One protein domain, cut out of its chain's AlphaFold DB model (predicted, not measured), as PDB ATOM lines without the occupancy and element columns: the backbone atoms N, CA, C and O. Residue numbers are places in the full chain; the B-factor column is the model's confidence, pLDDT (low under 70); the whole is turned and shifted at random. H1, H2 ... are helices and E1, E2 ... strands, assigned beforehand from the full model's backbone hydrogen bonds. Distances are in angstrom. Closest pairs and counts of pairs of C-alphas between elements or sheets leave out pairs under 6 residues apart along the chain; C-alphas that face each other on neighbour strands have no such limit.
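What this domain is: This is residues 237 to 447 of the 586 residues of the protein "PHD-finger family protein" of Trichomonas vaginalis (UniProt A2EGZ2). Little regular structure: loops and small sheets surround the long hairpin E8-E9, with the sheet E1 E5 E7 E6 to one side, hairpin E2-E3 to another, and residues 418 to 435 sticking out. The 211 printed residues run E1 H1 E2 E3 E4 E5 E6 E7 H2 E8 E9 H3, with 70 in named elements, mixed class. The whole is compact, radius of gyration of the C-alphas 17.9 A, spanning 53 by 43 by 36 A.

Where its parts are: E1 is residues 255 to 257, beginning at (89.186, 240.705, 281.929); E5 314 to 318, E7 341 to 344, E6 333 to 335, H1 259 to 266. E4 is 308 to 312, E9 375 to 387, 31.7 A long, E8 362 to 372, 29.4 A. E2 is 285 to 289, E3 295 to 299, H2 353 to 356, H3 437 to 440, ending at (109.787, 254.916, 258.079).

How they stand to each other: E5 is antiparallel to E7, N 315 to O 344 2.8 A. H1 is on this sheet, C-alphas Ala 261 and Tyr 317 closest at 5.0 A. E9 bends 77 degrees at residue 384; N 381 and O 366 of E8 are 2.8 A apart. H3 is over E9.

The domain as a whole: The printed part has no cut. The link E9 to H3 is long, 49 residues. Confidence is under 70 in 51 residues, among them 427 to 447.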
ATOM      1  N   ASN A 237      91.954 263.123 275.750       58.56
ATOM      2  CA  ASN A 237      92.792 264.275 275.397       58.56
ATOM      3  C   ASN A 237      92.717 265.449 276.395       58.56
ATOM      4  O   ASN A 237      93.416 266.447 276.203       58.56
ATOM      5  N   ARG A 238      91.932 265.365 277.478       61.06
ATOM      6  CA  ARG A 238      91.872 266.400 278.534       61.06
ATOM      7  C   ARG A 238      92.931 266.250 279.639       61.06
ATOM      8  O   ARG A 238      93.158 267.180 280.399       61.06
ATOM      9  N   ILE A 239      93.628 265.117 279.720       64.19
ATOM     10  CA  ILE A 239      94.575 264.790 280.816       64.19
ATOM     11  C   ILE A 239      95.861 265.656 280.784       64.19
ATOM     12  O   ILE A 239      96.333 265.982 279.712       64.19
ATOM     13  N   PRO A 240      96.506 266.062 281.881       65.62
ATOM     14  CA  PRO A 240      97.756 266.825 281.784       65.62
ATOM     15  C   PRO A 240      98.905 266.023 281.141       65.62
ATOM     16  O   PRO A 240      99.103 264.846 281.445       65.62
ATOM     17  N   VAL A 241      99.701 266.667 280.281       64.19
ATOM     18  CA  VAL A 241     100.981 266.120 279.789       64.19
ATOM     19  C   VAL A 241     101.950 265.998 280.981       64.19
ATOM     20  O   VAL A 241     101.948 266.871 281.845       64.19
ATOM     21  N   ASN A 242     102.790 264.952 281.022       65.38
ATOM     22  CA  ASN A 242     103.761 264.627 282.095       65.38
ATOM     23  C   ASN A 242     103.245 263.855 283.324       65.38
ATOM     24  O   ASN A 242     103.929 263.824 284.350       65.38
ATOM     25  N   ARG A 243     102.087 263.191 283.255       65.56
ATOM     26  CA  ARG A 243     101.694 262.256 284.319       65.56
ATOM     27  C   ARG A 243     102.430 260.924 284.151       65.56
ATOM     28  O   ARG A 243     102.267 260.257 283.132       65.56
ATOM     29  N   PHE A 244     103.221 260.548 285.151       61.66
ATOM     30  CA  PHE A 244     103.715 259.182 285.303       61.66
ATOM     31  C   PHE A 244     102.596 258.319 285.883       61.66
ATOM     32  O   PHE A 244     101.910 258.749 286.812       61.66
ATOM     33  N   ILE A 245     102.411 257.122 285.336       62.62
ATOM     34  CA  ILE A 245     101.534 256.108 285.923       62.62
ATOM     35  C   ILE A 245     102.426 254.943 286.320       62.62
ATOM     36  O   ILE A 245     103.095 254.368 285.463       62.62
ATOM     37  N   SER A 246     102.475 254.633 287.610       56.00
ATOM     38  CA  SER A 246     103.231 253.491 288.135       56.00
ATOM     39  C   SER A 246     102.343 252.345 288.603       56.00
ATOM     40  O   SER A 246     102.870 251.312 288.995       56.00
ATOM     41  N   GLU A 247     101.023 252.518 288.596       62.44
ATOM     42  CA  GLU A 247     100.095 251.546 289.166       62.44
ATOM     43  C   GLU A 247      99.363 250.828 288.036       62.44
ATOM     44  O   GLU A 247      98.630 251.433 287.256       62.44
ATOM     45  N   CYS A 248      99.646 249.535 287.921       64.50
ATOM     46  CA  CYS A 248      98.837 248.599 287.160       64.50
ATOM     47  C   CYS A 248      97.632 248.235 288.023       64.50
ATOM     48  O   CYS A 248      97.809 248.075 289.237       64.50
ATOM     49  N   PRO A 249      96.433 248.088 287.447       71.00
ATOM     50  CA  PRO A 249      95.360 247.454 288.186       71.00
ATOM     51  C   PRO A 249      95.763 246.035 288.578       71.00
ATOM     52  O   PRO A 249      96.643 245.415 287.969       71.00
ATOM     53  N   ASP A 250      95.079 245.550 289.601       80.81
ATOM     54  CA  ASP A 250      95.077 244.150 289.971       80.81
ATOM     55  C   ASP A 250      94.697 243.299 288.748       80.81
ATOM     56  O   ASP A 250      93.612 243.465 288.183       80.81
ATOM     57  N   LEU A 251      95.624 242.452 288.290       82.31
ATOM     58  CA  LEU A 251      95.410 241.637 287.096       82.31
ATOM     59  C   LEU A 251      94.464 240.462 287.352       82.31
ATOM     60  O   LEU A 251      93.982 239.873 286.387       82.31
ATOM     61  N   ASP A 252      94.155 240.157 288.614       83.19
ATOM     62  CA  ASP A 252      93.272 239.048 288.977       83.19
ATOM     63  C   ASP A 252      91.829 239.266 288.480       83.19
ATOM     64  O   ASP A 252      91.071 238.310 288.360       83.19
ATOM     65  N   ASN A 253      91.460 240.504 288.118       81.12
ATOM     66  CA  ASN A 253      90.186 240.853 287.471       81.12
ATOM     67  C   ASN A 253      90.403 241.716 286.215       81.12
ATOM     68  O   ASN A 253      89.666 242.670 285.956       81.12
ATOM     69  N   ALA A 254      91.464 241.433 285.456       83.56
ATOM     70  CA  ALA A 254      91.814 242.216 284.272       83.56
ATOM     71  C   ALA A 254      90.797 242.092 283.126       83.56
ATOM     72  O   ALA A 254      90.746 242.974 282.263       83.56
ATOM     73  N   TYR A 255      90.020 241.009 283.082       89.44
ATOM     74  CA  TYR A 255      89.186 240.705 281.929       89.44
ATOM     75  C   TYR A 255      87.792 240.273 282.324       89.44
ATOM     76  O   TYR A 255      87.594 239.493 283.249       89.44
ATOM     77  N   ASP A 256      86.847 240.741 281.526       91.00
ATOM     78  CA  ASP A 256      85.500 240.217 281.476       91.00
ATOM     79  C   ASP A 256      85.262 239.693 280.059       91.00
ATOM     80  O   ASP A 256      85.427 240.427 279.086       91.00
ATOM     81  N   TYR A 257      84.880 238.426 279.923       93.56
ATOM     82  CA  TYR A 257      84.696 237.777 278.623       93.56
ATOM     83  C   TYR A 257      83.221 237.747 278.220       93.56
ATOM     84  O   TYR A 257      82.336 237.638 279.078       93.56
ATOM     85  N   THR A 258      82.942 237.843 276.921       92.81
ATOM     86  CA  THR A 258      81.732 237.228 276.366       92.81
ATOM     87  C   THR A 258      81.928 235.717 276.311       92.81
ATOM     88  O   THR A 258      83.052 235.260 276.148       92.81
ATOM     89  N   GLU A 259      80.843 234.951 276.390       90.75
ATOM     90  CA  GLU A 259      80.866 233.481 276.305       90.75
ATOM     91  C   GLU A 259      81.658 232.993 275.076       90.75
ATOM     92  O   GLU A 259      82.620 232.250 275.196       90.75
ATOM     93  N   ARG A 260      81.387 233.569 273.897       89.75
ATOM     94  CA  ARG A 260      82.116 233.234 272.660       89.75
ATOM     95  C   ARG A 260      83.591 233.628 272.671       89.75
ATOM     96  O   ARG A 260      84.403 232.971 272.029       89.75
ATOM     97  N   ALA A 261      83.934 234.746 273.309       91.62
ATOM     98  CA  ALA A 261      85.331 235.143 273.437       91.62
ATOM     99  C   ALA A 261      86.063 234.276 274.460       91.62
ATOM    100  O   ALA A 261      87.263 234.091 274.312       91.62
ATOM    101  N   GLU A 262      85.368 233.791 275.487       91.56
ATOM    102  CA  GLU A 262      85.904 232.884 276.496       91.56
ATOM    103  C   GLU A 262      86.279 231.545 275.868       91.56
ATOM    104  O   GLU A 262      87.439 231.152 275.982       91.56
ATOM    105  N   ASP A 263      85.360 230.943 275.104       87.56
ATOM    106  CA  ASP A 263      85.603 229.707 274.349       87.56
ATOM    107  C   ASP A 263      86.829 229.856 273.434       87.56
ATOM    108  O   ASP A 263      87.740 229.035 273.436       87.56
ATOM    109  N   ASP A 264      86.927 230.960 272.685       84.81
ATOM    110  CA  ASP A 264      88.083 231.180 271.814       84.81
ATOM    111  C   ASP A 264      89.370 231.501 272.600       84.81
ATOM    112  O   ASP A 264      90.461 231.128 272.169       84.81
ATOM    113  N   PHE A 265      89.298 232.228 273.719       85.81
ATOM    114  CA  PHE A 265      90.484 232.738 274.414       85.81
ATOM    115  C   PHE A 265      91.082 231.767 275.428       85.81
ATOM    116  O   PHE A 265      92.308 231.743 275.575       85.81
ATOM    117  N   LEU A 266      90.243 231.051 276.177       84.31
ATOM    118  CA  LEU A 266      90.657 230.186 277.280       84.31
ATOM    119  C   LEU A 266      90.811 228.735 276.859       84.31
ATOM    120  O   LEU A 266      91.716 228.080 277.380       84.31
ATOM    121  N   ASP A 267      89.996 228.245 275.922       77.69
ATOM    122  CA  ASP A 267      90.177 226.875 275.465       77.69
ATOM    123  C   ASP A 267      91.580 226.715 274.880       77.69
ATOM    124  O   ASP A 267      92.180 227.655 274.337       77.69
ATOM    125  N   GLU A 268      92.128 225.503 275.000       63.91
ATOM    126  CA  GLU A 268      93.417 225.094 274.434       63.91
ATOM    127  C   GLU A 268      93.377 225.086 272.899       63.91
ATOM    128  O   GLU A 268      93.850 224.148 272.262       63.91
ATOM    129  N   ASN A 269      92.793 226.102 272.269       67.44
ATOM    130  CA  ASN A 269      92.906 226.328 270.854       67.44
ATOM    131  C   ASN A 269      94.407 226.501 270.571       67.44
ATOM    132  O   ASN A 269      94.990 227.543 270.889       67.44
ATOM    133  N   PRO A 270      95.058 225.468 270.001       63.16
ATOM    134  CA  PRO A 270      96.515 225.380 269.929       63.16
ATOM    135  C   PRO A 270      97.098 226.438 268.987       63.16
ATOM    136  O   PRO A 270      98.309 226.563 268.846       63.16
ATOM    137  N   GLU A 271      96.230 227.190 268.316       66.00
ATOM    138  CA  GLU A 271      96.567 228.269 267.407       66.00
ATOM    139  C   GLU A 271      96.780 229.610 268.124       66.00
ATOM    140  O   GLU A 271      97.344 230.532 267.532       66.00
ATOM    141  N   PHE A 272      96.372 229.729 269.392       72.94
ATOM    142  CA  PHE A 272      96.694 230.875 270.237       72.94
ATOM    143  C   PHE A 272      97.965 230.592 271.027       72.94
ATOM    144  O   PHE A 272      97.938 230.336 272.229       72.94
ATOM    145  N   GLU A 273      99.105 230.652 270.336       82.00
ATOM    146  CA  GLU A 273     100.408 230.596 270.992       82.00
ATOM    147  C   GLU A 273     100.586 231.832 271.882       82.00
ATOM    148  O   GLU A 273     100.959 232.922 271.436       82.00
ATOM    149  N   ALA A 274     100.283 231.660 273.165       87.94
ATOM    150  CA  ALA A 274     100.576 232.640 274.185       87.94
ATOM    151  C   ALA A 274     102.079 232.640 274.482       87.94
ATOM    152  O   ALA A 274     102.725 231.596 274.626       87.94
ATOM    153  N   ILE A 275     102.650 233.838 274.588       90.94
ATOM    154  CA  ILE A 275     104.053 233.996 274.967       90.94
ATOM    155  C   ILE A 275     104.204 233.570 276.429       90.94
ATOM    156  O   ILE A 275     103.593 234.155 277.316       90.94
ATOM    157  N   GLN A 276     105.048 232.578 276.694       93.69
ATOM    158  CA  GLN A 276     105.322 232.131 278.059       93.69
ATOM    159  C   GLN A 276     106.266 233.110 278.762       93.69
ATOM    160  O   GLN A 276     107.395 233.331 278.309       93.69
ATOM    161  N   LEU A 277     105.827 233.690 279.882       92.62
ATOM    162  CA  LEU A 277     106.623 234.606 280.695       92.62
ATOM    163  C   LEU A 277     106.743 234.092 282.135       92.62
ATOM    164  O   LEU A 277     105.764 233.776 282.795       92.62
ATOM    165  N   ASN A 278     107.965 234.088 282.674       88.69
ATOM    166  CA  ASN A 278     108.194 233.707 284.078       88.69
ATOM    167  C   ASN A 278     107.730 234.790 285.068       88.69
ATOM    168  O   ASN A 278     107.448 234.519 286.228       88.69
ATOM    169  N   SER A 279     107.765 236.045 284.628       87.00
ATOM    170  CA  SER A 279     107.331 237.231 285.363       87.00
ATOM    171  C   SER A 279     107.243 238.389 284.375       87.00
ATOM    172  O   SER A 279     107.828 238.328 283.290       87.00
ATOM    173  N   PHE A 280     106.570 239.467 284.760       85.25
ATOM    174  CA  PHE A 280     106.532 240.687 283.971       85.25
ATOM    175  C   PHE A 280     107.022 241.876 284.790       85.25
ATOM    176  O   PHE A 280     106.833 241.960 286.002       85.25
ATOM    177  N   GLY A 281     107.689 242.797 284.104       84.00
ATOM    178  CA  GLY A 281     108.124 244.066 284.660       84.00
ATOM    179  C   GLY A 281     107.745 245.186 283.708       84.00
ATOM    180  O   GLY A 281     107.893 245.054 282.494       84.00
ATOM    181  N   TYR A 282     107.270 246.298 284.255       85.00
ATOM    182  CA  TYR A 282     106.822 247.424 283.448       85.00
ATOM    183  C   TYR A 282     108.001 248.185 282.857       85.00
ATOM    184  O   TYR A 282     108.999 248.480 283.531       85.00
ATOM    185  N   LYS A 283     107.861 248.571 281.590       91.50
ATOM    186  CA  LYS A 283     108.760 249.551 280.988       91.50
ATOM    187  C   LYS A 283     108.289 250.955 281.391       91.50
ATOM    188  O   LYS A 283     107.088 251.209 281.400       91.50
ATOM    189  N   PRO A 284     109.195 251.877 281.753       91.88
ATOM    190  CA  PRO A 284     108.809 253.248 282.057       91.88
ATOM    191  C   PRO A 284     108.330 253.937 280.778       91.88
ATOM    192  O   PRO A 284     109.078 254.065 279.803       91.88
ATOM    193  N   LEU A 285     107.071 254.363 280.797       93.06
ATOM    194  CA  LEU A 285     106.389 255.022 279.692       93.06
ATOM    195  C   LEU A 285     106.037 256.456 280.076       93.06
ATOM    196  O   LEU A 285     105.774 256.758 281.242       93.06
ATOM    197  N   ARG A 286     105.983 257.340 279.083       91.38
ATOM    198  CA  ARG A 286     105.591 258.735 279.286       91.38
ATOM    199  C   ARG A 286     104.689 259.225 278.170       91.38
ATOM    200  O   ARG A 286     104.982 259.024 276.995       91.38
ATOM    201  N   ILE A 287     103.631 259.932 278.548       91.12
ATOM    202  CA  ILE A 287     102.744 260.600 277.596       91.12
ATOM    203  C   ILE A 287     103.332 261.956 277.222       91.12
ATOM    204  O   ILE A 287     103.641 262.777 278.089       91.12
ATOM    205  N   VAL A 288     103.462 262.188 275.922       90.25
ATOM    206  CA  VAL A 288     103.986 263.421 275.330       90.25
ATOM    207  C   VAL A 288     103.032 263.948 274.261       90.25
ATOM    208  O   VAL A 288     102.121 263.251 273.813       90.25
ATOM    209  N   ALA A 289     103.232 265.196 273.844       87.88
ATOM    210  CA  ALA A 289     102.589 265.707 272.641       87.88
ATOM    211  C   ALA A 289     103.223 265.036 271.410       87.88
ATOM    212  O   ALA A 289     104.438 265.096 271.220       87.88
ATOM    213  N   GLY A 290     102.401 264.382 270.601       82.88
ATOM    214  CA  GLY A 290     102.776 263.804 269.320       82.88
ATOM    215  C   GLY A 290     102.907 264.867 268.229       82.88
ATOM    216  O   GLY A 290     102.384 265.980 268.322       82.88
ATOM    217  N   ASN A 291     103.604 264.508 267.150       74.75
ATOM    218  CA  ASN A 291     103.861 265.408 266.015       74.75
ATOM    219  C   ASN A 291     102.588 265.812 265.253       74.75
ATOM    220  O   ASN A 291     102.583 266.793 264.516       74.75
ATOM    221  N   ASN A 292     101.514 265.048 265.431       70.31
ATOM    222  CA  ASN A 292     100.200 265.255 264.833       70.31
ATOM    223  C   ASN A 292      99.292 266.187 265.652       70.31
ATOM    224  O   ASN A 292      98.126 266.358 265.306       70.31
ATOM    225  N   GLY A 293      99.797 266.755 266.753       73.06
ATOM    226  CA  GLY A 293      98.993 267.521 267.705       73.06
ATOM    227  C   GLY A 293      98.110 266.653 268.608       73.06
ATOM    228  O   GLY A 293      97.464 267.187 269.508       73.06
ATOM    229  N   MET A 294      98.103 265.332 268.409       79.06
ATOM    230  CA  MET A 294      97.512 264.368 269.333       79.06
ATOM    231  C   MET A 294      98.548 263.949 270.365       79.06
ATOM    232  O   MET A 294      99.746 264.149 270.183       79.06
ATOM    233  N   ARG A 295      98.104 263.370 271.474       84.94
ATOM    234  CA  ARG A 295      99.026 262.781 272.441       84.94
ATOM    235  C   ARG A 295      99.517 261.440 271.958       84.94
ATOM    236  O   ARG A 295      98.878 260.782 271.144       84.94
ATOM    237  N   THR A 296     100.666 261.067 272.483       90.19
ATOM    238  CA  THR A 296     101.254 259.772 272.215       90.19
ATOM    239  C   THR A 296     102.073 259.306 273.403       90.19
ATOM    240  O   THR A 296     102.344 260.075 274.331       90.19
ATOM    241  N   VAL A 297     102.479 258.046 273.373       93.50
ATOM    242  CA  VAL A 297     103.303 257.433 274.408       93.50
ATOM    243  C   VAL A 297     104.691 257.204 273.849       93.50
ATOM    244  O   VAL A 297     104.850 256.699 272.742       93.50
ATOM    245  N   ILE A 298     105.702 257.559 274.630       95.00
ATOM    246  CA  ILE A 298     107.092 257.217 274.353       95.00
ATOM    247  C   ILE A 298     107.629 256.290 275.437       95.00
ATOM    248  O   ILE A 298     107.201 256.351 276.592       95.00
ATOM    249  N   THR A 299     108.611 255.469 275.076       95.31
ATOM    250  CA  THR A 299     109.393 254.713 276.060       95.31
ATOM    251  C   THR A 299     110.531 255.566 276.624       95.31
ATOM    252  O   THR A 299     111.190 256.297 275.889       95.31
ATOM    253  N   GLU A 300     110.802 255.485 277.927       94.38
ATOM    254  CA  GLU A 300     111.974 256.131 278.544       94.38
ATOM    255  C   GLU A 300     113.211 255.229 278.570       94.38
ATOM    256  O   GLU A 300     114.323 255.691 278.835       94.38
ATOM    257  N   LYS A 301     113.027 253.938 278.283       95.56
ATOM    258  CA  LYS A 301     114.096 252.946 278.211       95.56
ATOM    259  C   LYS A 301     114.124 252.271 276.854       95.56
ATOM    260  O   LYS A 301     113.192 252.341 276.062       95.56
ATOM    261  N   GLU A 302     115.243 251.627 276.606       96.44
ATOM    262  CA  GLU A 302     115.398 250.741 275.475       96.44
ATOM    263  C   GLU A 302     114.497 249.507 275.651       96.44
ATOM    264  O   GLU A 302     114.402 248.977 276.764       96.44
ATOM    265  N   ILE A 303     113.817 249.082 274.582       95.56
ATOM    266  CA  ILE A 303     112.953 247.892 274.574       95.56
ATOM    267  C   ILE A 303     113.335 247.024 273.376       95.56
ATOM    268  O   ILE A 303     113.345 247.514 272.247       95.56
ATOM    269  N   LYS A 304     113.648 245.749 273.604       94.62
ATOM    270  CA  LYS A 304     113.977 244.813 272.517       94.62
ATOM    271  C   LYS A 304     112.709 244.269 271.862       94.62
ATOM    272  O   LYS A 304     111.678 244.164 272.525       94.62
ATOM    273  N   ALA A 305     112.780 243.912 270.582       92.50
ATOM    274  CA  ALA A 305     111.692 243.191 269.922       92.50
ATOM    275  C   ALA A 305     111.325 241.919 270.713       92.50
ATOM    276  O   ALA A 305     112.199 241.241 271.245       92.50
ATOM    277  N   GLY A 306     110.028 241.634 270.832       91.44
ATOM    278  CA  GLY A 306     109.500 240.513 271.614       91.44
ATOM    279  C   GLY A 306     109.392 240.767 273.121       91.44
ATOM    280  O   GLY A 306     108.771 239.969 273.815       91.44
ATOM    281  N   GLU A 307     109.929 241.869 273.659       94.19
ATOM    282  CA  GLU A 307     109.732 242.192 275.077       94.19
ATOM    283  C   GLU A 307     108.322 242.733 275.346       94.19
ATOM    284  O   GLU A 307     107.804 243.585 274.614       94.19
ATOM    285  N   LEU A 308     107.734 242.288 276.460       95.12
ATOM    286  CA  LEU A 308     106.520 242.870 277.022       95.12
ATOM    287  C   LEU A 308     106.793 244.313 277.477       95.12
ATOM    288  O   LEU A 308     107.732 244.590 278.232       95.12
ATOM    289  N   ILE A 309     105.954 245.236 277.017       94.69
ATOM    290  CA  ILE A 309     105.982 246.656 277.371       94.69
ATOM    291  C   ILE A 309     105.061 246.916 278.562       94.69
ATOM    292  O   ILE A 309     105.485 247.502 279.563       94.69
ATOM    293  N   PHE A 310     103.792 246.515 278.425       93.25
ATOM    294  CA  PHE A 310     102.723 246.833 279.368       93.25
ATOM    295  C   PHE A 310     101.559 245.828 279.235       93.25
ATOM    296  O   PHE A 310     101.155 245.565 278.100       93.25
ATOM    297  N   PRO A 311     101.010 245.271 280.330       93.56
ATOM    298  CA  PRO A 311      99.797 244.455 280.274       93.56
ATOM    299  C   PRO A 311      98.570 245.324 279.971       93.56
ATOM    300  O   PRO A 311      98.494 246.475 280.395       93.56
ATOM    301  N   VAL A 312      97.601 244.788 279.242       93.69
ATOM    302  CA  VAL A 312      96.343 245.474 278.920       93.69
ATOM    303  C   VAL A 312      95.172 244.694 279.488       93.69
ATOM    304  O   VAL A 312      95.270 243.492 279.693       93.69
ATOM    305  N   TYR A 313      94.077 245.391 279.757       93.25
ATOM    306  CA  TYR A 313      92.892 244.877 280.439       93.25
ATOM    307  C   TYR A 313      91.651 245.546 279.869       93.25
ATOM    308  O   TYR A 313      91.737 246.634 279.285       93.25
ATOM    309  N   GLY A 314      90.518 244.868 279.980       93.44
ATOM    310  CA  GLY A 314      89.298 245.259 279.296       93.44
ATOM    311  C   GLY A 314      88.320 244.108 279.113       93.44
ATOM    312  O   GLY A 314      88.607 242.959 279.441       93.44
ATOM    313  N   ASN A 315      87.184 244.426 278.510       93.50
ATOM    314  CA  ASN A 315      86.183 243.443 278.132       93.50
ATOM    315  C   ASN A 315      86.616 242.770 276.821       93.50
ATOM    316  O   ASN A 315      87.033 243.456 275.883       93.50
ATOM    317  N   LEU A 316      86.522 241.448 276.739       94.00
ATOM    318  CA  LEU A 316      86.908 240.664 275.572       94.00
ATOM    319  C   LEU A 316      85.687 240.173 274.810       94.00
ATOM    320  O   LEU A 316      84.746 239.645 275.395       94.00
ATOM    321  N   TYR A 317      85.728 240.366 273.494       92.06
ATOM    322  CA  TYR A 317      84.647 240.065 272.561       92.06
ATOM    323  C   TYR A 317      85.205 239.324 271.366       92.06
ATOM    324  O   TYR A 317      86.301 239.640 270.897       92.06
ATOM    325  N   LEU A 318      84.396 238.467 270.760       90.06
ATOM    326  CA  LEU A 318      84.625 238.112 269.374       90.06
ATOM    327  C   LEU A 318      84.321 239.350 268.505       90.06
ATOM    328  O   LEU A 318      83.359 240.087 268.728       90.06
ATOM    329  N   MET A 319      85.144 239.620 267.496       86.94
ATOM    330  CA  MET A 319      85.021 240.811 266.645       86.94
ATOM    331  C   MET A 319      83.628 240.926 265.995       86.94
ATOM    332  O   MET A 319      83.145 242.042 265.786       86.94
ATOM    333  N   GLU A 320      82.957 239.798 265.702       85.44
ATOM    334  CA  GLU A 320      81.589 239.760 265.146       85.44
ATOM    335  C   GLU A 320      80.525 240.312 266.120       85.44
ATOM    336  O   GLU A 320      79.465 240.761 265.671       85.44
ATOM    337  N   GLU A 321      80.817 240.351 267.422       86.62
ATOM    338  CA  GLU A 321      79.920 240.843 268.480       86.62
ATOM    339  C   GLU A 321      79.944 242.361 268.618       86.62
ATOM    340  O   GLU A 321      79.053 242.956 269.222       86.62
ATOM    341  N   ILE A 322      80.949 243.010 268.031       83.31
ATOM    342  CA  ILE A 322      81.105 244.461 268.065       83.31
ATOM    343  C   ILE A 322      80.199 245.072 266.987       83.31
ATOM    344  O   ILE A 322      80.652 245.576 265.950       83.31
ATOM    345  N   ASP A 323      78.885 245.021 267.223       71.06
ATOM    346  CA  ASP A 323      77.892 245.702 266.395       71.06
ATOM    347  C   ASP A 323      77.764 247.159 266.847       71.06
ATOM    348  O   ASP A 323      77.103 247.499 267.830       71.06
ATOM    349  N   ARG A 324      78.467 248.061 266.154       57.84
ATOM    350  CA  ARG A 324      78.438 249.478 266.518       57.84
ATOM    351  C   ARG A 324      77.184 250.123 265.939       57.84
ATOM    352  O   ARG A 324      77.116 250.415 264.745       57.84
ATOM    353  N   SER A 325      76.231 250.431 266.815       52.34
ATOM    354  CA  SER A 325      75.153 251.386 266.521       52.34
ATOM    355  C   SER A 325      75.709 252.773 266.149       52.34
ATOM    356  O   SER A 325      75.118 253.493 265.348       52.34
ATOM    357  N   SER A 326      76.881 253.133 266.688       51.25
ATOM    358  CA  SER A 326      77.632 254.338 266.322       51.25
ATOM    359  C   SER A 326      78.384 254.155 265.008       51.25
ATOM    360  O   SER A 326      79.130 253.191 264.864       51.25
ATOM    361  N   THR A 327      78.288 255.146 264.108       52.78
ATOM    362  CA  THR A 327      78.993 255.193 262.809       52.78
ATOM    363  C   THR A 327      80.531 255.223 262.903       52.78
ATOM    364  O   THR A 327      81.182 255.266 261.857       52.78
ATOM    365  N   THR A 328      81.121 255.202 264.105       57.09
ATOM    366  CA  THR A 328      82.566 255.354 264.334       57.09
ATOM    367  C   THR A 328      83.114 254.315 265.327       57.09
ATOM    368  O   THR A 328      82.637 254.252 266.461       57.09
ATOM    369  N   PRO A 329      84.143 253.531 264.961       66.50
ATOM    370  CA  PRO A 329      85.435 253.615 265.615       66.50
ATOM    371  C   PRO A 329      85.596 254.050 267.070       66.50
ATOM    372  O   PRO A 329      86.173 255.121 267.216       66.50
ATOM    373  N   LYS A 330      85.196 253.339 268.134       78.56
ATOM    374  CA  LYS A 330      85.782 253.706 269.444       78.56
ATOM    375  C   LYS A 330      87.283 253.387 269.411       78.56
ATOM    376  O   LYS A 330      87.650 252.280 269.015       78.56
ATOM    377  N   LEU A 331      88.126 254.356 269.768       82.88
ATOM    378  CA  LEU A 331      89.593 254.210 269.828       82.88
ATOM    379  C   LEU A 331      90.020 253.243 270.938       82.88
ATOM    380  O   LEU A 331      91.117 252.695 270.929       82.88
ATOM    381  N   GLU A 332      89.121 253.044 271.891       88.56
ATOM    382  CA  GLU A 332      89.239 252.199 273.063       88.56
ATOM    383  C   GLU A 332      89.044 250.708 272.747       88.56
ATOM    384  O   GLU A 332      89.136 249.891 273.661       88.56
ATOM    385  N   ILE A 333      88.808 250.351 271.478       89.75
ATOM    386  CA  ILE A 333      88.683 248.967 271.012       89.75
ATOM    387  C   ILE A 333      89.941 248.573 270.235       89.75
ATOM    388  O   ILE A 333      90.307 249.216 269.250       89.75
ATOM    389  N   TYR A 334      90.565 247.483 270.660       92.69
ATOM    390  CA  TYR A 334      91.829 246.964 270.149       92.69
ATOM    391  C   TYR A 334      91.597 245.582 269.571       92.69
ATOM    392  O   TYR A 334      90.892 244.780 270.177       92.69
ATOM    393  N   ARG A 335      92.222 245.266 268.442       91.50
ATOM    394  CA  ARG A 335      92.234 243.890 267.955       91.50
ATOM    395  C   ARG A 335      93.444 243.174 268.540       91.50
ATOM    396  O   ARG A 335      94.557 243.699 268.502       91.50
ATOM    397  N   ILE A 336      93.242 241.962 269.041       92.31
ATOM    398  CA  ILE A 336      94.354 241.126 269.486       92.31
ATOM    399  C   ILE A 336      94.968 240.485 268.242       92.31
ATOM    400  O   ILE A 336      94.279 239.965 267.360       92.31
ATOM    401  N   SER A 337      96.286 240.605 268.103       88.44
ATOM    402  CA  SER A 337      96.950 240.131 266.894       88.44
ATOM    403  C   SER A 337      96.819 238.626 266.754       88.44
ATOM    404  O   SER A 337      96.976 237.898 267.724       88.44
ATOM    405  N   GLN A 338      96.597 238.184 265.513       83.38
ATOM    406  CA  GLN A 338      96.375 236.780 265.124       83.38
ATOM    407  C   GLN A 338      95.052 236.175 265.569       83.38
ATOM    408  O   GLN A 338      94.790 235.023 265.248       83.38
ATOM    409  N   THR A 339      94.193 236.943 266.230       86.25
ATOM    410  CA  THR A 339      92.919 236.426 266.713       86.25
ATOM    411  C   THR A 339      91.747 237.149 266.056       86.25
ATOM    412  O   THR A 339      91.899 238.164 265.349       86.25
ATOM    413  N   GLU A 340      90.566 236.574 266.260       87.00
ATOM    414  CA  GLU A 340      89.274 237.195 265.975       87.00
ATOM    415  C   GLU A 340      88.710 237.902 267.215       87.00
ATOM    416  O   GLU A 340      87.564 238.332 267.200       87.00
ATOM    417  N   ILE A 341      89.517 238.068 268.266       91.06
ATOM    418  CA  ILE A 341      89.113 238.672 269.532       91.06
ATOM    419  C   ILE A 341      89.489 240.157 269.528       91.06
ATOM    420  O   ILE A 341      90.561 240.564 269.056       91.06
ATOM    421  N   ALA A 342      88.606 240.975 270.081       92.62
ATOM    422  CA  ALA A 342      88.863 242.363 270.400       92.62
ATOM    423  C   ALA A 342      88.746 242.632 271.895       92.62
ATOM    424  O   ALA A 342      87.921 242.059 272.598       92.62
ATOM    425  N   LEU A 343      89.564 243.576 272.337       94.19
ATOM    426  CA  LEU A 343      89.588 244.136 273.673       94.19
ATOM    427  C   LEU A 343      88.885 245.499 273.640       94.19
ATOM    428  O   LEU A 343      89.392 246.425 273.006       94.19
ATOM    429  N   ASP A 344      87.746 245.641 274.315       92.50
ATOM    430  CA  ASP A 344      87.089 246.927 274.566       92.50
ATOM    431  C   ASP A 344      87.475 247.451 275.948       92.50
ATOM    432  O   ASP A 344      87.266 246.811 276.976       92.50
ATOM    433  N   THR A 345      88.008 248.662 275.975       91.56
ATOM    434  CA  THR A 345      88.443 249.327 277.205       91.56
ATOM    435  C   THR A 345      87.580 250.537 277.551       91.56
ATOM    436  O   THR A 345      87.951 251.326 278.415       91.56
ATOM    437  N   THR A 346      86.423 250.700 276.897       86.69
ATOM    438  CA  THR A 346      85.562 251.880 277.070       86.69
ATOM    439  C   THR A 346      85.000 252.009 278.489       86.69
ATOM    440  O   THR A 346      84.855 253.121 278.988       86.69
ATOM    441  N   GLU A 347      84.674 250.895 279.146       84.38
ATOM    442  CA  GLU A 347      84.112 250.905 280.509       84.38
ATOM    443  C   GLU A 347      85.178 251.167 281.584       84.38
ATOM    444  O   GLU A 347      84.877 251.588 282.705       84.38
ATOM    445  N   PHE A 348      86.449 251.011 281.220       81.69
ATOM    446  CA  PHE A 348      87.586 251.196 282.106       81.69
ATOM    447  C   PHE A 348      87.969 252.672 282.104       81.69
ATOM    448  O   PHE A 348      88.875 253.116 281.404       81.69
ATOM    449  N   THR A 349      87.231 253.436 282.909       72.50
ATOM    450  CA  THR A 349      87.430 254.884 283.096       72.50
ATOM    451  C   THR A 349      88.712 255.228 283.855       72.50
ATOM    452  O   THR A 349      89.140 256.386 283.858       72.50
ATOM    453  N   GLN A 350      89.338 254.237 284.500       74.81
ATOM    454  CA  GLN A 350      90.660 254.408 285.083       74.81
ATOM    455  C   GLN A 350      91.662 254.751 283.981       74.81
ATOM    456  O   GLN A 350      91.578 254.294 282.846       74.81
ATOM    457  N   PHE A 351      92.584 255.650 284.305       70.50
ATOM    458  CA  PHE A 351      93.489 256.202 283.316       70.50
ATOM    459  C   PHE A 351      94.499 255.155 282.848       70.50
ATOM    460  O   PHE A 351      95.417 254.796 283.584       70.50
ATOM    461  N   ASN A 352      94.372 254.752 281.586       80.81
ATOM    462  CA  ASN A 352      95.193 253.703 281.006       80.81
ATOM    463  C   ASN A 352      96.172 254.307 279.999       80.81
ATOM    464  O   ASN A 352      95.772 254.808 278.947       80.81
ATOM    465  N   ILE A 353      97.476 254.250 280.289       88.00
ATOM    466  CA  ILE A 353      98.499 254.805 279.385       88.00
ATOM    467  C   ILE A 353      98.434 254.181 277.991       88.00
ATOM    468  O   ILE A 353      98.647 254.875 277.001       88.00
ATOM    469  N   PHE A 354      98.081 252.898 277.900       89.19
ATOM    470  CA  PHE A 354      97.981 252.219 276.617       89.19
ATOM    471  C   PHE A 354      96.852 252.768 275.735       89.19
ATOM    472  O   PHE A 354      96.980 252.732 274.515       89.19
ATOM    473  N   GLN A 355      95.812 253.379 276.321       90.56
ATOM    474  CA  GLN A 355      94.774 254.081 275.557       90.56
ATOM    475  C   GLN A 355      95.286 255.345 274.859       90.56
ATOM    476  O   GLN A 355      94.627 255.874 273.970       90.56
ATOM    477  N   GLN A 356      96.465 255.834 275.252       89.94
ATOM    478  CA  GLN A 356      97.144 256.956 274.604       89.94
ATOM    479  C   GLN A 356      98.116 256.502 273.508       89.94
ATOM    480  O   GLN A 356      98.703 257.346 272.830       89.94
ATOM    481  N   ILE A 357      98.330 255.191 273.341       92.62
ATOM    482  CA  ILE A 357      99.163 254.662 272.262       92.62
ATOM    483  C   ILE A 357      98.363 254.771 270.972       92.62
ATOM    484  O   ILE A 357      97.388 254.047 270.744       92.62
ATOM    485  N   ARG A 358      98.784 255.698 270.113       91.38
ATOM    486  CA  ARG A 358      98.102 255.928 268.846       91.38
ATOM    487  C   ARG A 358      98.185 254.705 267.938       91.38
ATOM    488  O   ARG A 358      99.092 253.873 268.047       91.38
ATOM    489  N   ARG A 359      97.267 254.661 266.976       91.94
ATOM    490  CA  ARG A 359      97.393 253.772 265.826       91.94
ATOM    491  C   ARG A 359      98.212 254.405 264.731       91.94
ATOM    492  O   ARG A 359      98.268 255.635 264.627       91.94
ATOM    493  N   GLY A 360      98.850 253.561 263.938       92.00
ATOM    494  CA  GLY A 360      99.465 254.051 262.737       92.00
ATOM    495  C   GLY A 360      99.796 253.026 261.674       92.00
ATOM    496  O   GLY A 360      99.783 251.814 261.885       92.00
ATOM    497  N   PHE A 361     100.113 253.578 260.508       90.19
ATOM    498  CA  PHE A 361     100.466 252.873 259.291       90.19
ATOM    499  C   PHE A 361     101.751 252.072 259.463       90.19
ATOM    500  O   PHE A 361     101.897 251.025 258.852       90.19
ATOM    501  N   VAL A 362     102.679 252.547 260.295       90.88
ATOM    502  CA  VAL A 362     103.864 251.787 260.690       90.88
ATOM    503  C   VAL A 362     103.826 251.620 262.197       90.88
ATOM    504  O   VAL A 362     103.924 252.605 262.927       90.88
ATOM    505  N   SER A 363     103.662 250.382 262.649       93.31
ATOM    506  CA  SER A 363     103.623 250.037 264.065       93.31
ATOM    507  C   SER A 363     104.963 249.472 264.523       93.31
ATOM    508  O   SER A 363     105.710 248.883 263.744       93.31
ATOM    509  N   ASN A 364     105.282 249.663 265.797       95.06
ATOM    510  CA  ASN A 364     106.409 249.021 266.488       95.06
ATOM    511  C   ASN A 364     105.955 248.314 267.770       95.06
ATOM    512  O   ASN A 364     106.769 247.957 268.617       95.06
ATOM    513  N   CYS A 365     104.647 248.174 267.937       95.38
ATOM    514  CA  CYS A 365     104.018 247.486 269.042       95.38
ATOM    515  C   CYS A 365     102.883 246.623 268.502       95.38
ATOM    516  O   CYS A 365     102.321 246.908 267.442       95.38
ATOM    517  N   THR A 366     102.502 245.604 269.258       94.50
ATOM    518  CA  THR A 366     101.317 244.789 268.988       94.50
ATOM    519  C   THR A 366     100.711 244.273 270.289       94.50
ATOM    520  O   THR A 366     101.411 244.236 271.295       94.50
ATOM    521  N   ILE A 367      99.439 243.871 270.282       94.69
ATOM    522  CA  ILE A 367      98.793 243.216 271.427       94.69
ATOM    523  C   ILE A 367      98.755 241.713 271.181       94.69
ATOM    524  O   ILE A 367      98.240 241.276 270.150       94.69
ATOM    525  N   LEU A 368      99.295 240.943 272.123       93.62
ATOM    526  CA  LEU A 368      99.351 239.482 272.073       93.62
ATOM    527  C   LEU A 368      98.936 238.873 273.416       93.62
ATOM    528  O   LEU A 368      99.132 239.518 274.456       93.62
ATOM    529  N   PRO A 369      98.404 237.639 273.399       93.88
ATOM    530  CA  PRO A 369      98.249 236.850 274.606       93.88
ATOM    531  C   PRO A 369      99.607 236.404 275.157       93.88
ATOM    532  O   PRO A 369     100.558 236.151 274.410       93.88
ATOM    533  N   PHE A 370      99.696 236.314 276.476       93.88
ATOM    534  CA  PHE A 370     100.845 235.764 277.182       93.88
ATOM    535  C   PHE A 370     100.389 235.038 278.443       93.88
ATOM    536  O   PHE A 370      99.412 235.449 279.063       93.88
ATOM    537  N   ASP A 371     101.119 234.002 278.835       93.56
ATOM    538  CA  ASP A 371     100.797 233.206 280.016       93.56
ATOM    539  C   ASP A 371     101.842 233.446 281.115       93.56
ATOM    540  O   ASP A 371     103.039 233.616 280.846       93.56
ATOM    541  N   ILE A 372     101.377 233.469 282.365       93.75
ATOM    542  CA  ILE A 372     102.213 233.437 283.570       93.75
ATOM    543  C   ILE A 372     101.660 232.356 284.489       93.75
ATOM    544  O   ILE A 372     100.616 232.534 285.118       93.75
ATOM    545  N   GLY A 373     102.386 231.244 284.594       93.06
ATOM    546  CA  GLY A 373     101.839 230.047 285.228       93.06
ATOM    547  C   GLY A 373     100.632 229.550 284.434       93.06
ATOM    548  O   GLY A 373     100.722 229.438 283.216       93.06
ATOM    549  N   ASP A 374      99.516 229.310 285.118       90.94
ATOM    550  CA  ASP A 374      98.275 228.811 284.505       90.94
ATOM    551  C   ASP A 374      97.321 229.941 284.068       90.94
ATOM    552  O   ASP A 374      96.227 229.682 283.572       90.94
ATOM    553  N   ASN A 375      97.717 231.203 284.261       90.69
ATOM    554  CA  ASN A 375      96.880 232.357 283.955       90.69
ATOM    555  C   ASN A 375      97.276 232.987 282.620       90.69
ATOM    556  O   ASN A 375      98.452 233.296 282.392       90.69
ATOM    557  N   ARG A 376      96.270 233.261 281.789       92.00
ATOM    558  CA  ARG A 376      96.419 233.933 280.499       92.00
ATOM    559  C   ARG A 376      96.066 235.413 280.594       92.00
ATOM    560  O   ARG A 376      95.023 235.795 281.118       92.00
ATOM    561  N   TYR A 377      96.921 236.244 280.016       93.62
ATOM    562  CA  TYR A 377      96.807 237.698 279.995       93.62
ATOM    563  C   TYR A 377      97.004 238.249 278.584       93.62
ATOM    564  O   TYR A 377      97.378 237.544 277.649       93.62
ATOM    565  N   LEU A 378      96.782 239.550 278.435       94.62
ATOM    566  CA  LEU A 378      97.054 240.326 277.234       94.62
ATOM    567  C   LEU A 378      98.101 241.388 277.519       94.62
ATOM    568  O   LEU A 378      98.055 242.084 278.533       94.62
ATOM    569  N   GLY A 379      99.034 241.556 276.589       94.75
ATOM    570  CA  GLY A 379     100.121 242.511 276.730       94.75
ATOM    571  C   GLY A 379     100.465 243.199 275.428       94.75
ATOM    572  O   GLY A 379     100.288 242.649 274.343       94.75
ATOM    573  N   ILE A 380     100.981 244.419 275.543       95.75
ATOM    574  CA  ILE A 380     101.615 245.118 274.435       95.75
ATOM    575  C   ILE A 380     103.061 244.659 274.356       95.75
ATOM    576  O   ILE A 380     103.837 244.897 275.279       95.75
ATOM    577  N   PHE A 381     103.427 244.060 273.234       95.31
ATOM    578  CA  PHE A 381     104.775 243.602 272.939       95.31
ATOM    579  C   PHE A 381     105.439 244.516 271.922       95.31
ATOM    580  O   PHE A 381     104.802 244.985 270.975       95.31
ATOM    581  N   ALA A 382     106.733 244.755 272.112       94.81
ATOM    582  CA  ALA A 382     107.549 245.449 271.131       94.81
ATOM    583  C   ALA A 382     107.717 244.590 269.876       94.81
ATOM    584  O   ALA A 382     108.004 243.396 269.945       94.81
ATOM    585  N   THR A 383     107.597 245.213 268.713       92.69
ATOM    586  CA  THR A 383     107.833 244.578 267.417       92.69
ATOM    587  C   THR A 383     108.847 245.386 266.624       92.69
ATOM    588  O   THR A 383     109.119 246.555 266.913       92.69
ATOM    589  N   LYS A 384     109.412 244.773 265.580       90.62
ATOM    590  CA  LYS A 384     110.091 245.566 264.556       90.62
ATOM    591  C   LYS A 384     109.084 246.513 263.883       90.62
ATOM    592  O   LYS A 384     107.890 246.221 263.899       90.62
ATOM    593  N   PRO A 385     109.546 247.593 263.234       88.19
ATOM    594  CA  PRO A 385     108.702 248.462 262.432       88.19
ATOM    595  C   PRO A 385     107.988 247.636 261.360       88.19
ATOM    596  O   PRO A 385     108.625 247.155 260.417       88.19
ATOM    597  N   ILE A 386     106.683 247.439 261.512       83.88
ATOM    598  CA  ILE A 386     105.851 246.700 260.571       83.88
ATOM    599  C   ILE A 386     104.935 247.718 259.899       83.88
ATOM    600  O   ILE A 386     104.037 248.267 260.543       83.88
ATOM    601  N   PRO A 387     105.156 248.019 258.613       81.50
ATOM    602  CA  PRO A 387     104.208 248.806 257.867       81.50
ATOM    603  C   PRO A 387     102.984 247.945 257.581       81.50
ATOM    604  O   PRO A 387     103.091 246.776 257.197       81.50
ATOM    605  N   MET A 388     101.809 248.534 257.723       78.25
ATOM    606  CA  MET A 388     100.598 247.957 257.194       78.25
ATOM    607  C   MET A 388     100.791 247.786 255.676       78.25
ATOM    608  O   MET A 388     101.273 248.704 255.009       78.25
ATOM    609  N   PRO A 389     100.464 246.618 255.111       57.19
ATOM    610  CA  PRO A 389      99.680 245.546 255.726       57.19
ATOM    611  C   PRO A 389     100.461 244.258 256.068       57.19
ATOM    612  O   PRO A 389      99.869 243.186 256.157       57.19
ATOM    613  N   LEU A 390     101.772 244.342 256.333       60.47
ATOM    614  CA  LEU A 390     102.655 243.200 256.641       60.47
ATOM    615  C   LEU A 390     102.483 242.624 258.068       60.47
ATOM    616  O   LEU A 390     103.455 242.215 258.695       60.47
ATOM    617  N   LEU A 391     101.257 242.586 258.599       61.22
ATOM    618  CA  LEU A 391     100.968 242.269 260.006       61.22
ATOM    619  C   LEU A 391     101.270 240.813 260.433       61.22
ATOM    620  O   LEU A 391     101.181 240.522 261.624       61.22
ATOM    621  N   SER A 392     101.650 239.897 259.529       55.97
ATOM    622  CA  SER A 392     102.028 238.522 259.898       55.97
ATOM    623  C   SER A 392     103.489 238.368 260.332       55.97
ATOM    624  O   SER A 392     104.443 238.497 259.565       55.97
ATOM    625  N   LEU A 393     103.577 238.000 261.600       53.56
ATOM    626  CA  LEU A 393     104.575 237.253 262.341       53.56
ATOM    627  C   LEU A 393     105.514 236.349 261.542       53.56
ATOM    628  O   LEU A 393     105.120 235.368 260.924       53.56
ATOM    629  N   ASN A 394     106.788 236.707 261.619       55.38
ATOM    630  CA  ASN A 394     107.835 235.907 262.253       55.38
ATOM    631  C   ASN A 394     109.035 236.843 262.380       55.38
ATOM    632  O   ASN A 394     109.902 236.900 261.513       55.38
ATOM    633  N   ASN A 395     109.015 237.688 263.413       54.62
ATOM    634  CA  ASN A 395     110.100 238.625 263.690       54.62
ATOM    635  C   ASN A 395     110.903 238.155 264.883       54.62
ATOM    636  O   ASN A 395     110.936 238.816 265.911       54.62
ATOM    637  N   THR A 396     111.583 237.034 264.689       58.50
ATOM    638  CA  THR A 396     112.688 236.577 265.536       58.50
ATOM    639  C   THR A 396     113.973 237.370 265.273       58.50
ATOM    640  O   THR A 396     115.068 236.906 265.579       58.50
ATOM    641  N   ASP A 397     113.878 238.553 264.652       72.69
ATOM    642  CA  ASP A 397     115.030 239.439 264.569       72.69
ATOM    643  C   ASP A 397     115.224 240.114 265.928       72.69
ATOM    644  O   ASP A 397     114.842 241.267 266.154       72.69
ATOM    645  N   ASP A 398     115.829 239.348 266.831       77.69
ATOM    646  CA  ASP A 398     116.163 239.720 268.204       77.69
ATOM    647  C   ASP A 398     117.125 240.920 268.267       77.69
ATOM    648  O   ASP A 398     117.427 241.433 269.348       77.69
ATOM    649  N   THR A 399     117.638 241.378 267.117       89.25
ATOM    650  CA  THR A 399     118.538 242.529 267.039       89.25
ATOM    651  C   THR A 399     117.803 243.865 267.023       89.25
ATOM    652  O   THR A 399     118.417 244.887 267.346       89.25
ATOM    653  N   TYR A 400     116.510 243.894 266.674       92.00
ATOM    654  CA  TYR A 400     115.771 245.150 266.645       92.00
ATOM    655  C   TYR A 400     115.447 245.652 268.052       92.00
ATOM    656  O   TYR A 400     115.026 244.915 268.946       92.00
ATOM    657  N   VAL A 401     115.595 246.962 268.217       94.75
ATOM    658  CA  VAL A 401     115.428 247.653 269.483       94.75
ATOM    659  C   VAL A 401     114.690 248.971 269.261       94.75
ATOM    660  O   VAL A 401     115.044 249.750 268.376       94.75
ATOM    661  N   ILE A 402     113.694 249.247 270.103       95.12
ATOM    662  CA  ILE A 402     113.019 250.540 270.211       95.12
ATOM    663  C   ILE A 402     113.850 251.431 271.149       95.12
ATOM    664  O   ILE A 402     113.916 251.156 272.353       95.12
ATOM    665  N   PRO A 403     114.498 252.501 270.648       96.38
ATOM    666  CA  PRO A 403     115.368 253.316 271.481       96.38
ATOM    667  C   PRO A 403     114.568 254.230 272.430       96.38
ATOM    668  O   PRO A 403     113.438 254.619 272.113       96.38
ATOM    669  N   PRO A 404     115.166 254.668 273.555       96.44
ATOM    670  CA  PRO A 404     114.561 255.653 274.446       96.44
ATOM    671  C   PRO A 404     114.102 256.921 273.710       96.44
ATOM    672  O   PRO A 404     114.809 257.456 272.853       96.44
ATOM    673  N   GLY A 405     112.927 257.424 274.077       94.62
ATOM    674  CA  GLY A 405     112.278 258.583 273.467       94.62
ATOM    675  C   GLY A 405     111.494 258.274 272.191       94.62
ATOM    676  O   GLY A 405     110.874 259.184 271.643       94.62
ATOM    677  N   SER A 406     111.508 257.025 271.720       94.62
ATOM    678  CA  SER A 406     110.702 256.606 270.571       94.62
ATOM    679  C   SER A 406     109.235 256.517 270.931       94.62
ATOM    680  O   SER A 406     108.878 256.058 272.016       94.62
ATOM    681  N   GLU A 407     108.406 256.927 269.980       94.75
ATOM    682  CA  GLU A 407     106.963 256.765 270.029       94.75
ATOM    683  C   GLU A 407     106.583 255.286 269.935       94.75
ATOM    684  O   GLU A 407     107.133 254.553 269.111       94.75
ATOM    685  N   LEU A 408     105.643 254.860 270.774       95.44
ATOM    686  CA  LEU A 408     104.973 253.572 270.662       95.44
ATOM    687  C   LEU A 408     103.755 253.739 269.756       95.44
ATOM    688  O   LEU A 408     102.957 254.660 269.939       95.44
ATOM    689  N   VAL A 409     103.625 252.857 268.771       94.62
ATOM    690  CA  VAL A 409     102.571 252.906 267.759       94.62
ATOM    691  C   VAL A 409     102.016 251.504 267.573       94.62
ATOM    692  O   VAL A 409     102.750 250.581 267.211       94.62
ATOM    693  N   LEU A 410     100.715 251.352 267.810       94.81
ATOM    694  CA  LEU A 410      99.969 250.125 267.532       94.81
ATOM    695  C   LEU A 410      99.490 250.122 266.068       94.81
ATOM    696  O   LEU A 410      99.329 251.190 265.473       94.81
ATOM    697  N   PRO A 411      99.270 248.954 265.449       93.62
ATOM    698  CA  PRO A 411      98.749 248.890 264.088       93.62
ATOM    699  C   PRO A 411      97.292 249.353 264.036       93.62
ATOM    700  O   PRO A 411      96.575 249.288 265.030       93.62
ATOM    701  N   PHE A 412      96.824 249.783 262.865       92.00
ATOM    702  CA  PHE A 412      95.385 249.910 262.644       92.00
ATOM    703  C   PHE A 412      94.708 248.552 262.882       92.00
ATOM    704  O   PHE A 412      95.110 247.548 262.303       92.00
ATOM    705  N   ASP A 413      93.721 248.521 263.779       88.25
ATOM    706  CA  ASP A 413      93.091 247.272 264.237       88.25
ATOM    707  C   ASP A 413      92.045 246.738 263.252       88.25
ATOM    708  O   ASP A 413      91.734 245.545 263.221       88.25
ATOM    709  N   ILE A 414      91.468 247.643 262.467       87.12
ATOM    710  CA  ILE A 414      90.325 247.404 261.593       87.12
ATOM    711  C   ILE A 414      90.533 248.107 260.258       87.12
ATOM    712  O   ILE A 414      91.125 249.180 260.178       87.12
ATOM    713  N   SER A 415      90.008 247.505 259.200       86.94
ATOM    714  CA  SER A 415      89.926 248.139 257.893       86.94
ATOM    715  C   SER A 415      88.793 249.175 257.849       86.94
ATOM    716  O   SER A 415      87.816 249.042 258.594       86.94
ATOM    717  N   PRO A 416      88.846 250.160 256.934       85.94
ATOM    718  CA  PRO A 416      87.700 251.003 256.632       85.94
ATOM    719  C   PRO A 416      86.469 250.160 256.279       85.94
ATOM    720  O   PRO A 416      86.581 249.097 255.666       85.94
ATOM    721  N   VAL A 417      85.284 250.655 256.639       76.62
ATOM    722  CA  VAL A 417      83.999 249.948 256.444       76.62
ATOM    723  C   VAL A 417      83.700 249.694 254.963       76.62
ATOM    724  O   VAL A 417      83.010 248.744 254.605       76.62
ATOM    725  N   LYS A 418      84.200 250.565 254.085       77.44
ATOM    726  CA  LYS A 418      83.878 250.583 252.661       77.44
ATOM    727  C   LYS A 418      85.143 250.271 251.862       77.44
ATOM    728  O   LYS A 418      85.981 251.153 251.697       77.44
ATOM    729  N   LEU A 419      85.276 249.046 251.355       79.50
ATOM    730  CA  LEU A 419      86.379 248.664 250.468       79.50
ATOM    731  C   LEU A 419      85.865 247.929 249.225       79.50
ATOM    732  O   LEU A 419      85.062 247.001 249.309       79.50
ATOM    733  N   ASN A 420      86.365 248.329 248.061       79.94
ATOM    734  CA  ASN A 420      86.208 247.633 246.797       79.94
ATOM    735  C   ASN A 420      87.336 246.605 246.622       79.94
ATOM    736  O   ASN A 420      88.412 246.912 246.111       79.94
ATOM    737  N   LEU A 421      87.075 245.360 247.014       76.00
ATOM    738  CA  LEU A 421      88.065 244.276 246.957       76.00
ATOM    739  C   LEU A 421      88.466 243.862 245.533       76.00
ATOM    740  O   LEU A 421      89.446 243.143 245.367       76.00
ATOM    741  N   ASN A 422      87.748 244.339 244.514       75.81
ATOM    742  CA  ASN A 422      88.074 244.109 243.107       75.81
ATOM    743  C   ASN A 422      88.978 245.210 242.524       75.81
ATOM    744  O   ASN A 422      89.218 245.235 241.316       75.81
ATOM    745  N   ALA A 423      89.452 246.150 243.350       76.94
ATOM    746  CA  ALA A 423      90.350 247.206 242.908       76.94
ATOM    747  C   ALA A 423      91.702 246.636 242.441       76.94
ATOM    748  O   ALA A 423      92.307 245.785 243.091       76.94
ATOM    749  N   THR A 424      92.196 247.155 241.319       80.31
ATOM    750  CA  THR A 424      93.518 246.846 240.754       80.31
ATOM    751  C   THR A 424      94.284 248.154 240.539       80.31
ATOM    752  O   THR A 424      93.668 249.193 240.299       80.31
ATOM    753  N   TRP A 425      95.618 248.140 240.671       82.00
ATOM    754  CA  TRP A 425      96.447 249.346 240.483       82.00
ATOM    755  C   TRP A 425      97.440 249.262 239.324       82.00
ATOM    756  O   TRP A 425      97.857 250.312 238.830       82.00
ATOM    757  N   THR A 426      97.799 248.053 238.879       75.56
ATOM    758  CA  THR A 426      98.633 247.811 237.694       75.56
ATOM    759  C   THR A 426      97.988 246.821 236.738       75.56
ATOM    760  O   THR A 426      97.155 246.002 237.127       75.56
ATOM    761  N   THR A 427      98.432 246.881 235.483       63.66
ATOM    762  CA  THR A 427      98.165 245.877 234.446       63.66
ATOM    763  C   THR A 427      99.283 244.834 234.318       63.66
ATOM    764  O   THR A 427      99.107 243.845 233.617       63.66
ATOM    765  N   GLU A 428     100.425 245.041 234.985       66.19
ATOM    766  CA  GLU A 428     101.648 244.231 234.868       66.19
ATOM    767  C   GLU A 428     102.235 243.889 236.253       66.19
ATOM    768  O   GLU A 428     101.940 244.557 237.253       66.19
ATOM    769  N   SER A 429     103.073 242.846 236.320       58.66
ATOM    770  CA  SER A 429     103.868 242.511 237.507       58.66
ATOM    771  C   SER A 429     105.002 243.520 237.687       58.66
ATOM    772  O   SER A 429     105.797 243.720 236.773       58.66
ATOM    773  N   VAL A 430     105.090 244.144 238.861       59.50
ATOM    774  CA  VAL A 430     106.090 245.181 239.155       59.50
ATOM    775  C   VAL A 430     107.169 244.621 240.076       59.50
ATOM    776  O   VAL A 430     106.859 244.223 241.202       59.50
ATOM    777  N   ASP A 431     108.427 244.661 239.633       58.03
ATOM    778  CA  ASP A 431     109.584 244.453 240.505       58.03
ATOM    779  C   ASP A 431     109.712 245.642 241.462       58.03
ATOM    780  O   ASP A 431     109.899 246.793 241.054       58.03
ATOM    781  N   CYS A 432     109.548 245.386 242.759       52.00
ATOM    782  CA  CYS A 432     109.470 246.456 243.743       52.00
ATOM    783  C   CYS A 432     110.865 246.931 244.169       52.00
ATOM    784  O   CYS A 432     111.690 246.109 244.572       52.00
ATOM    785  N   PRO A 433     111.132 248.249 244.206       56.16
ATOM    786  CA  PRO A 433     112.296 248.755 244.918       56.16
ATOM    787  C   PRO A 433     112.164 248.437 246.416       56.16
ATOM    788  O   PRO A 433     111.142 248.737 247.033       56.16
ATOM    789  N   THR A 434     113.201 247.848 247.011       52.91
ATOM    790  CA  THR A 434     113.242 247.521 248.443       52.91
ATOM    791  C   THR A 434     113.314 248.815 249.263       52.91
ATOM    792  O   THR A 434     114.321 249.521 249.233       52.91
ATOM    793  N   ILE A 435     112.240 249.166 249.978       59.34
ATOM    794  CA  ILE A 435     112.268 250.216 251.008       59.34
ATOM    795  C   ILE A 435     112.447 249.523 252.356       59.34
ATOM    796  O   ILE A 435     111.610 248.707 252.732       59.34
ATOM    797  N   GLU A 436     113.515 249.846 253.091       66.81
ATOM    798  CA  GLU A 436     113.679 249.334 254.452       66.81
ATOM    799  C   GLU A 436     112.627 249.951 255.395       66.81
ATOM    800  O   GLU A 436     112.573 251.180 255.529       66.81
ATOM    801  N   PRO A 437     111.816 249.136 256.098       61.81
ATOM    802  CA  PRO A 437     110.813 249.627 257.048       61.81
ATOM    803  C   PRO A 437     111.381 250.507 258.170       61.81
ATOM    804  O   PRO A 437     110.702 251.406 258.666       61.81
ATOM    805  N   SER A 438     112.644 250.282 258.545       63.59
ATOM    806  CA  SER A 438     113.375 251.030 259.577       63.59
ATOM    807  C   SER A 438     113.441 252.537 259.290       63.59
ATOM    808  O   SER A 438     113.373 253.346 260.216       63.59
ATOM    809  N   VAL A 439     113.504 252.929 258.013       62.94
ATOM    810  CA  VAL A 439     113.557 254.332 257.572       62.94
ATOM    811  C   VAL A 439     112.237 255.057 257.853       62.94
ATOM    812  O   VAL A 439     112.228 256.272 258.040       62.94
ATOM    813  N   LEU A 440     111.120 254.329 257.928       58.81
ATOM    814  CA  LEU A 440     109.787 254.916 258.079       58.81
ATOM    815  C   LEU A 440     109.491 255.374 259.513       58.81
ATOM    816  O   LEU A 440     108.714 256.310 259.695       58.81
ATOM    817  N   LEU A 441     110.119 254.749 260.515       56.19
ATOM    818  CA  LEU A 441     109.905 255.066 261.932       56.19
ATOM    819  C   LEU A 441     110.969 255.960 262.556       56.19
ATOM    820  O   LEU A 441     110.813 256.302 263.724       56.19
ATOM    821  N   GLN A 442     112.024 256.361 261.836       56.44
ATOM    822  CA  GLN A 442     113.029 257.251 262.419       56.44
ATOM    823  C   GLN A 442     112.358 258.553 262.860       56.44
ATOM    824  O   GLN A 442     111.934 259.334 262.006       56.44
ATOM    825  N   PRO A 443     112.227 258.832 264.167       49.09
ATOM    826  CA  PRO A 443     111.602 260.070 264.581       49.09
ATOM    827  C   PRO A 443     112.495 261.229 264.134       49.09
ATOM    828  O   PRO A 443     113.711 261.080 263.977       49.09
ATOM    829  N   GLN A 444     111.919 262.421 263.997       48.69
ATOM    830  CA  GLN A 444     112.680 263.676 263.979       48.69
ATOM    831  C   GLN A 444     113.281 263.908 265.393       48.69
ATOM    832  O   GLN A 444     113.006 264.908 266.052       48.69
ATOM    833  N   ILE A 445     114.053 262.935 265.905       44.31
ATOM    834  CA  ILE A 445     114.569 262.838 267.281       44.31
ATOM    835  C   ILE A 445     115.435 264.050 267.617       44.31
ATOM    836  O   ILE A 445     115.546 264.407 268.788       44.31
ATOM    837  N   SER A 446     116.028 264.705 266.617       46.88
ATOM    838  CA  SER A 446     116.928 265.841 266.818       46.88
ATOM    839  C   SER A 446     116.320 266.921 267.719       46.88
ATOM    840  O   SER A 446     117.005 267.376 268.629       46.88
ATOM    841  N   LYS A 447     115.027 267.251 267.577       53.28
ATOM    842  CA  LYS A 447     114.360 268.245 268.443       53.28
ATOM    843  C   LYS A 447     113.973 267.716 269.828       53.28
ATOM    844  O   LYS A 447     114.047 268.462 270.799       53.28
TER     845      LYS A 447